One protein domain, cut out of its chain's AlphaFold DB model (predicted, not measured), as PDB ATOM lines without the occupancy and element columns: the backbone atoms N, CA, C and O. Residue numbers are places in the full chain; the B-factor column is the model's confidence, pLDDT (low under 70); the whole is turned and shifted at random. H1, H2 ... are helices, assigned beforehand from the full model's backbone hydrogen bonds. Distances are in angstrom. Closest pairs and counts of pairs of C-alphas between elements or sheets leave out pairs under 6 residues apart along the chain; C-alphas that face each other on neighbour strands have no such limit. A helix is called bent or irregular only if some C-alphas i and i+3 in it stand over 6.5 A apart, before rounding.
ATOM      1  N   MET A   1     101.382 -50.420  57.038       95.06
ATOM      2  CA  MET A   1     101.081 -49.062  56.544       95.06
ATOM      3  C   MET A   1     100.762 -48.032  57.643       95.06
ATOM      4  O   MET A   1     100.384 -46.926  57.280       95.06
ATOM      5  N   GLN A   2     100.964 -48.319  58.947       94.44
ATOM      6  CA  GLN A   2     100.799 -47.349  60.059       94.44
ATOM      7  C   GLN A   2      99.511 -46.499  59.976       94.44
ATOM      8  O   GLN A   2      99.551 -45.271  59.945       94.44
ATOM      9  N   ILE A   3      98.359 -47.167  59.891       97.12
ATOM     10  CA  ILE A   3      97.051 -46.507  59.782       97.12
ATOM     11  C   ILE A   3      96.757 -45.736  61.075       97.12
ATOM     12  O   ILE A   3      96.868 -46.287  62.170       97.12
ATOM     13  N   ASN A   4      96.373 -44.463  60.954       95.38
ATOM     14  CA  ASN A   4      96.026 -43.633  62.104       95.38
ATOM     15  C   ASN A   4      94.749 -44.155  62.796       95.38
ATOM     16  O   ASN A   4      93.783 -44.538  62.133       95.38
ATOM     17  N   SER A   5      94.717 -44.131  64.132       95.62
ATOM     18  CA  SER A   5      93.565 -44.599  64.913       95.62
ATOM     19  C   SER A   5      92.276 -43.809  64.646       95.62
ATOM     20  O   SER A   5      91.188 -44.326  64.899       95.62
ATOM     21  N   SER A   6      92.363 -42.605  64.074       95.62
ATOM     22  CA  SER A   6      91.210 -41.812  63.630       95.62
ATOM     23  C   SER A   6      90.330 -42.525  62.596       95.62
ATOM     24  O   SER A   6      89.139 -42.234  62.512       95.62
ATOM     25  N   HIS A   7      90.874 -43.484  61.835       96.38
ATOM     26  CA  HIS A   7      90.105 -44.271  60.866       96.38
ATOM     27  C   HIS A   7      89.311 -45.415  61.518       96.38
ATOM     28  O   HIS A   7      88.342 -45.892  60.929       96.38
ATOM     29  N   ILE A   8      89.681 -45.846  62.731       97.56
ATOM     30  CA  ILE A   8      89.125 -47.042  63.389       97.56
ATOM     31  C   ILE A   8      87.603 -46.979  63.559       97.56
ATOM     32  O   ILE A   8      86.955 -47.961  63.199       97.56
ATOM     33  N   PRO A   9      86.989 -45.875  64.037       98.00
ATOM     34  CA  PRO A   9      85.536 -45.827  64.193       98.00
ATOM     35  C   PRO A   9      84.793 -46.071  62.875       98.00
ATOM     36  O   PRO A   9      83.815 -46.814  62.843       98.00
ATOM     37  N   ASN A  10      85.285 -45.499  61.771       97.62
ATOM     38  CA  ASN A  10      84.674 -45.690  60.458       97.62
ATOM     39  C   ASN A  10      84.908 -47.106  59.915       97.62
ATOM     40  O   ASN A  10      83.989 -47.709  59.372       97.62
ATOM     41  N   LEU A  11      86.107 -47.666  60.104       97.69
ATOM     42  CA  LEU A  11      86.414 -49.043  59.703       97.69
ATOM     43  C   LEU A  11      85.537 -50.065  60.445       97.69
ATOM     44  O   LEU A  11      85.043 -50.999  59.817       97.69
ATOM     45  N   LYS A  12      85.280 -49.848  61.746       98.19
ATOM     46  CA  LYS A  12      84.325 -50.656  62.522       98.19
ATOM     47  C   LYS A  12      82.895 -50.490  62.011       98.19
ATOM     48  O   LYS A  12      82.201 -51.480  61.809       98.19
ATOM     49  N   LYS A  13      82.465 -49.252  61.741       97.88
ATOM     50  CA  LYS A  13      81.127 -48.961  61.196       97.88
ATOM     51  C   LYS A  13      80.880 -49.635  59.840       97.88
ATOM     52  O   LYS A  13      79.767 -50.075  59.582       97.88
ATOM     53  N   LEU A  14      81.904 -49.720  58.992       96.88
ATOM     54  CA  LEU A  14      81.844 -50.394  57.691       96.88
ATOM     55  C   LEU A  14      81.950 -51.926  57.786       96.88
ATOM     56  O   LEU A  14      81.855 -52.596  56.764       96.88
ATOM     57  N   GLY A  15      82.182 -52.486  58.977       96.94
ATOM     58  CA  GLY A  15      82.376 -53.926  59.165       96.94
ATOM     59  C   GLY A  15      83.695 -54.463  58.598       96.94
ATOM     60  O   GLY A  15      83.852 -55.673  58.485       96.94
ATOM     61  N   VAL A  16      84.639 -53.583  58.246       96.62
ATOM     62  CA  VAL A  16      85.945 -53.961  57.678       96.62
ATOM     63  C   VAL A  16      86.861 -54.554  58.750       96.62
ATOM     64  O   VAL A  16      87.646 -55.451  58.460       96.62
ATOM     65  N   ILE A  17      86.754 -54.053  59.984       97.69
ATOM     66  CA  ILE A  17      87.426 -54.600  61.168       97.69
ATOM     67  C   ILE A  17      86.440 -54.655  62.333       97.69
ATOM     68  O   ILE A  17      85.536 -53.823  62.430       97.69
ATOM     69  N   LYS A  18      86.647 -55.580  63.262       97.44
ATOM     70  CA  LYS A  18      85.961 -55.640  64.560       97.44
ATOM     71  C   LYS A  18      86.804 -54.983  65.644       97.44
ATOM     72  O   LYS A  18      86.261 -54.270  66.496       97.44
ATOM     73  N   ASP A  19      88.124 -55.150  65.584       97.00
ATOM     74  CA  ASP A  19      89.073 -54.516  66.495       97.00
ATOM     75  C   ASP A  19      90.278 -53.856  65.807       97.00
ATOM     76  O   ASP A  19      90.646 -54.171  64.679       97.00
ATOM     77  N   LYS A  20      90.899 -52.897  66.504       96.31
ATOM     78  CA  LYS A  20      92.140 -52.245  66.072       96.31
ATOM     79  C   LYS A  20      93.283 -53.256  65.920       96.31
ATOM     80  O   LYS A  20      94.140 -53.030  65.065       96.31
ATOM     81  N   SER A  21      93.332 -54.302  66.749       97.19
ATOM     82  CA  SER A  21      94.411 -55.296  66.725       97.19
ATOM     83  C   SER A  21      94.501 -56.001  65.375       97.19
ATOM     84  O   SER A  21      95.599 -56.286  64.920       97.19
ATOM     85  N   GLU A  22      93.390 -56.141  64.646       97.88
ATOM     86  CA  GLU A  22      93.383 -56.720  63.298       97.88
ATOM     87  C   GLU A  22      94.244 -55.923  62.311       97.88
ATOM     88  O   GLU A  22      94.826 -56.499  61.396       97.88
ATOM     89  N   LEU A  23      94.407 -54.609  62.505       97.06
ATOM     90  CA  LEU A  23      95.342 -53.822  61.694       97.06
ATOM     91  C   LEU A  23      96.808 -54.071  62.064       97.06
ATOM     92  O   LEU A  23      97.686 -53.680  61.303       97.06
ATOM     93  N   ILE A  24      97.099 -54.638  63.228       95.25
ATOM     94  CA  ILE A  24      98.461 -54.930  63.691       95.25
ATOM     95  C   ILE A  24      98.815 -56.378  63.349       95.25
ATOM     96  O   ILE A  24      99.866 -56.630  62.764       95.25
ATOM     97  N   ASP A  25      97.901 -57.296  63.647       97.50
ATOM     98  CA  ASP A  25      98.121 -58.740  63.590       97.50
ATOM     99  C   ASP A  25      97.906 -59.311  62.181       97.50
ATOM    100  O   ASP A  25      98.479 -60.342  61.834       97.50
ATOM    101  N   ASN A  26      97.112 -58.637  61.336       97.69
ATOM    102  CA  ASN A  26      96.882 -59.038  59.950       97.69
ATOM    103  C   ASN A  26      97.589 -58.075  58.971       97.69
ATOM    104  O   ASN A  26      97.029 -57.039  58.588       97.69
ATOM    105  N   PRO A  27      98.813 -58.405  58.511       97.25
ATOM    106  CA  PRO A  27      99.577 -57.530  57.627       97.25
ATOM    107  C   PRO A  27      98.915 -57.340  56.255       97.25
ATOM    108  O   PRO A  27      99.000 -56.251  55.688       97.25
ATOM    109  N   CYS A  28      98.219 -58.357  55.734       97.69
ATOM    110  CA  CYS A  28      97.518 -58.256  54.452       97.69
ATOM    111  C   CYS A  28      96.368 -57.250  54.540       97.69
ATOM    112  O   CYS A  28      96.280 -56.335  53.720       97.69
ATOM    113  N   LEU A  29      95.541 -57.370  55.580       97.44
ATOM    114  CA  LEU A  29      94.446 -56.441  55.846       97.44
ATOM    115  C   LEU A  29      94.969 -55.018  56.067       97.44
ATOM    116  O   LEU A  29      94.428 -54.056  55.520       97.44
ATOM    117  N   ASN A  30      96.073 -54.876  56.803       98.38
ATOM    118  CA  ASN A  30      96.712 -53.585  57.028       98.38
ATOM    119  C   ASN A  30      97.165 -52.909  55.721       98.38
ATOM    120  O   ASN A  30      96.966 -51.704  55.552       98.38
ATOM    121  N   ILE A  31      97.767 -53.665  54.799       98.25
ATOM    122  CA  ILE A  31      98.198 -53.136  53.498       98.25
ATOM    123  C   ILE A  31      96.986 -52.780  52.634       98.25
ATOM    124  O   ILE A  31      96.956 -51.692  52.062       98.25
ATOM    125  N   GLN A  32      95.965 -53.636  52.578       98.19
ATOM    126  CA  GLN A  32      94.751 -53.379  51.795       98.19
ATOM    127  C   GLN A  32      94.019 -52.118  52.271       98.19
ATOM    128  O   GLN A  32      93.692 -51.249  51.464       98.19
ATOM    129  N   ILE A  33      93.822 -51.968  53.583       98.25
ATOM    130  CA  ILE A  33      93.156 -50.791  54.154       98.25
ATOM    131  C   ILE A  33      94.016 -49.538  53.982       98.25
ATOM    132  O   ILE A  33      93.490 -48.484  53.630       98.25
ATOM    133  N   GLY A  34      95.332 -49.631  54.192       98.25
ATOM    134  CA  GLY A  34      96.235 -48.499  53.982       98.25
ATOM    135  C   GLY A  34      96.230 -48.019  52.528       98.25
ATOM    136  O   GLY A  34      96.152 -46.814  52.278       98.25
ATOM    137  N   ALA A  35      96.235 -48.946  51.568       98.31
ATOM    138  CA  ALA A  35      96.126 -48.636  50.146       98.31
ATOM    139  C   ALA A  35      94.764 -48.023  49.793       98.31
ATOM    140  O   ALA A  35      94.711 -47.031  49.067       98.31
ATOM    141  N   TRP A  36      93.673 -48.557  50.348       98.06
ATOM    142  CA  TRP A  36      92.333 -48.000  50.163       98.06
ATOM    143  C   TRP A  36      92.230 -46.569  50.703       98.06
ATOM    144  O   TRP A  36      91.792 -45.678  49.976       98.06
ATOM    145  N   ILE A  37      92.713 -46.304  51.922       98.19
ATOM    146  CA  ILE A  37      92.758 -44.947  52.487       98.19
ATOM    147  C   ILE A  37      93.574 -44.025  51.575       98.19
ATOM    148  O   ILE A  37      93.091 -42.955  51.209       98.19
ATOM    149  N   LEU A  38      94.768 -44.435  51.140       98.31
ATOM    150  CA  LEU A  38      95.580 -43.634  50.220       98.31
ATOM    151  C   LEU A  38      94.840 -43.334  48.904       98.31
ATOM    152  O   LEU A  38      94.877 -42.200  48.426       98.31
ATOM    153  N   ALA A  39      94.111 -44.304  48.351       98.38
ATOM    154  CA  ALA A  39      93.293 -44.095  47.160       98.38
ATOM    155  C   ALA A  39      92.198 -43.036  47.385       98.38
ATOM    156  O   ALA A  39      92.002 -42.182  46.519       98.38
ATOM    157  N   THR A  40      91.544 -43.007  48.554       97.44
ATOM    158  CA  THR A  40      90.559 -41.950  48.871       97.44
ATOM    159  C   THR A  40      91.193 -40.555  48.933       97.44
ATOM    160  O   THR A  40      90.556 -39.564  48.576       97.44
ATOM    161  N   HIS A  41      92.468 -40.453  49.324       97.81
ATOM    162  CA  HIS A  41      93.193 -39.184  49.281       97.81
ATOM    163  C   HIS A  41      93.450 -38.749  47.832       97.81
ATOM    164  O   HIS A  41      93.168 -37.601  47.484       97.81
ATOM    165  N   PHE A  42      93.902 -39.665  46.969       98.56
ATOM    166  CA  PHE A  42      94.103 -39.382  45.543       98.56
ATOM    167  C   PHE A  42      92.813 -39.017  44.807       98.56
ATOM    168  O   PHE A  42      92.847 -38.145  43.944       98.56
ATOM    169  N   GLN A  43      91.671 -39.597  45.175       98.19
ATOM    170  CA  GLN A  43      90.371 -39.185  44.630       98.19
ATOM    171  C   GLN A  43      90.035 -37.719  44.947       98.19
ATOM    172  O   GLN A  43      89.318 -37.079  44.185       98.19
ATOM    173  N   LYS A  44      90.568 -37.168  46.046       97.31
ATOM    174  CA  LYS A  44      90.301 -35.790  46.474       97.31
ATOM    175  C   LYS A  44      91.241 -34.752  45.854       97.31
ATOM    176  O   LYS A  44      90.797 -33.641  45.589       97.31
ATOM    177  N   CYS A  45      92.529 -35.066  45.672       96.81
ATOM    178  CA  CYS A  45      93.538 -34.104  45.189       96.81
ATOM    179  C   CYS A  45      94.321 -34.528  43.938       96.81
ATOM    180  O   CYS A  45      95.308 -33.877  43.584       96.81
ATOM    181  N   GLY A  46      93.895 -35.598  43.269       98.00
ATOM    182  CA  GLY A  46      94.596 -36.171  42.126       98.00
ATOM    183  C   GLY A  46      95.872 -36.918  42.520       98.00
ATOM    184  O   GLY A  46      96.361 -36.842  43.646       98.00
TER     185      GLY A  46
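Overview. This is residues 1 to 46 of the 81 residues of the protein "SLT domain-containing protein" of Shigella sonnei (UniProt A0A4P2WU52). One long helix, H3, reaches out of a small body as an arm, and residues 39 to 46, of which 39 to 45 belong to H3, stick out free. The body holds the other part of H3, the short helix H2 making a corner with it, the helix H1 set off from both, and the loop of residues 14 to 21 between H1 and H2. The printed part has 46 residues with three named helices, H1, H2 and H3 in that order, and no named strand; the class is all helix. The whole is compact, with a radius of gyration of the C-alphas of 10.6 A, and only just elongated, spanning 31 by 20 by 15 A.

Arrangement. H1, residues 5 to 13, touches no helix and is apart from H2, residues 22 to 25, and from H3, residues 27 to 45. H2 and H3 touch only at the corner by their link, H3 with residues 29 to 30 alone; their closest C-alphas are those of Leu 23 and Asn 30, 4.9 A apart. In H3 every O i to N i+4 pair is within hydrogen-bond range, in H1 3 of 5 are, and H2 is too short for such a pair.

Along the chain. H1 begins at C-alpha 5, at (93.565, -44.599, 64.913), and is 13.7 A long; it is irregular, but only just, with C-alphas 6 and 9 7.0 A apart. H2, from Glu 22 to Asp 25, measures 5.2 A. H3 runs 27.2 A from C-alpha 27, at (99.577, -57.530, 57.627), to C-alpha 45, at (93.538, -34.104, 45.189).

Size, cuts and confidence. The two C-alphas farthest apart, those of Asp 25 and Gly 46, are 31.3 A apart. Without residues 39 to 46 the body spans 20 by 19 by 14 A. The link from H1 to H2 is short, and that from H2 to H3 is tight. The printed part has no cut; its mean pLDDT is 97.3, and no printed residue is under 70.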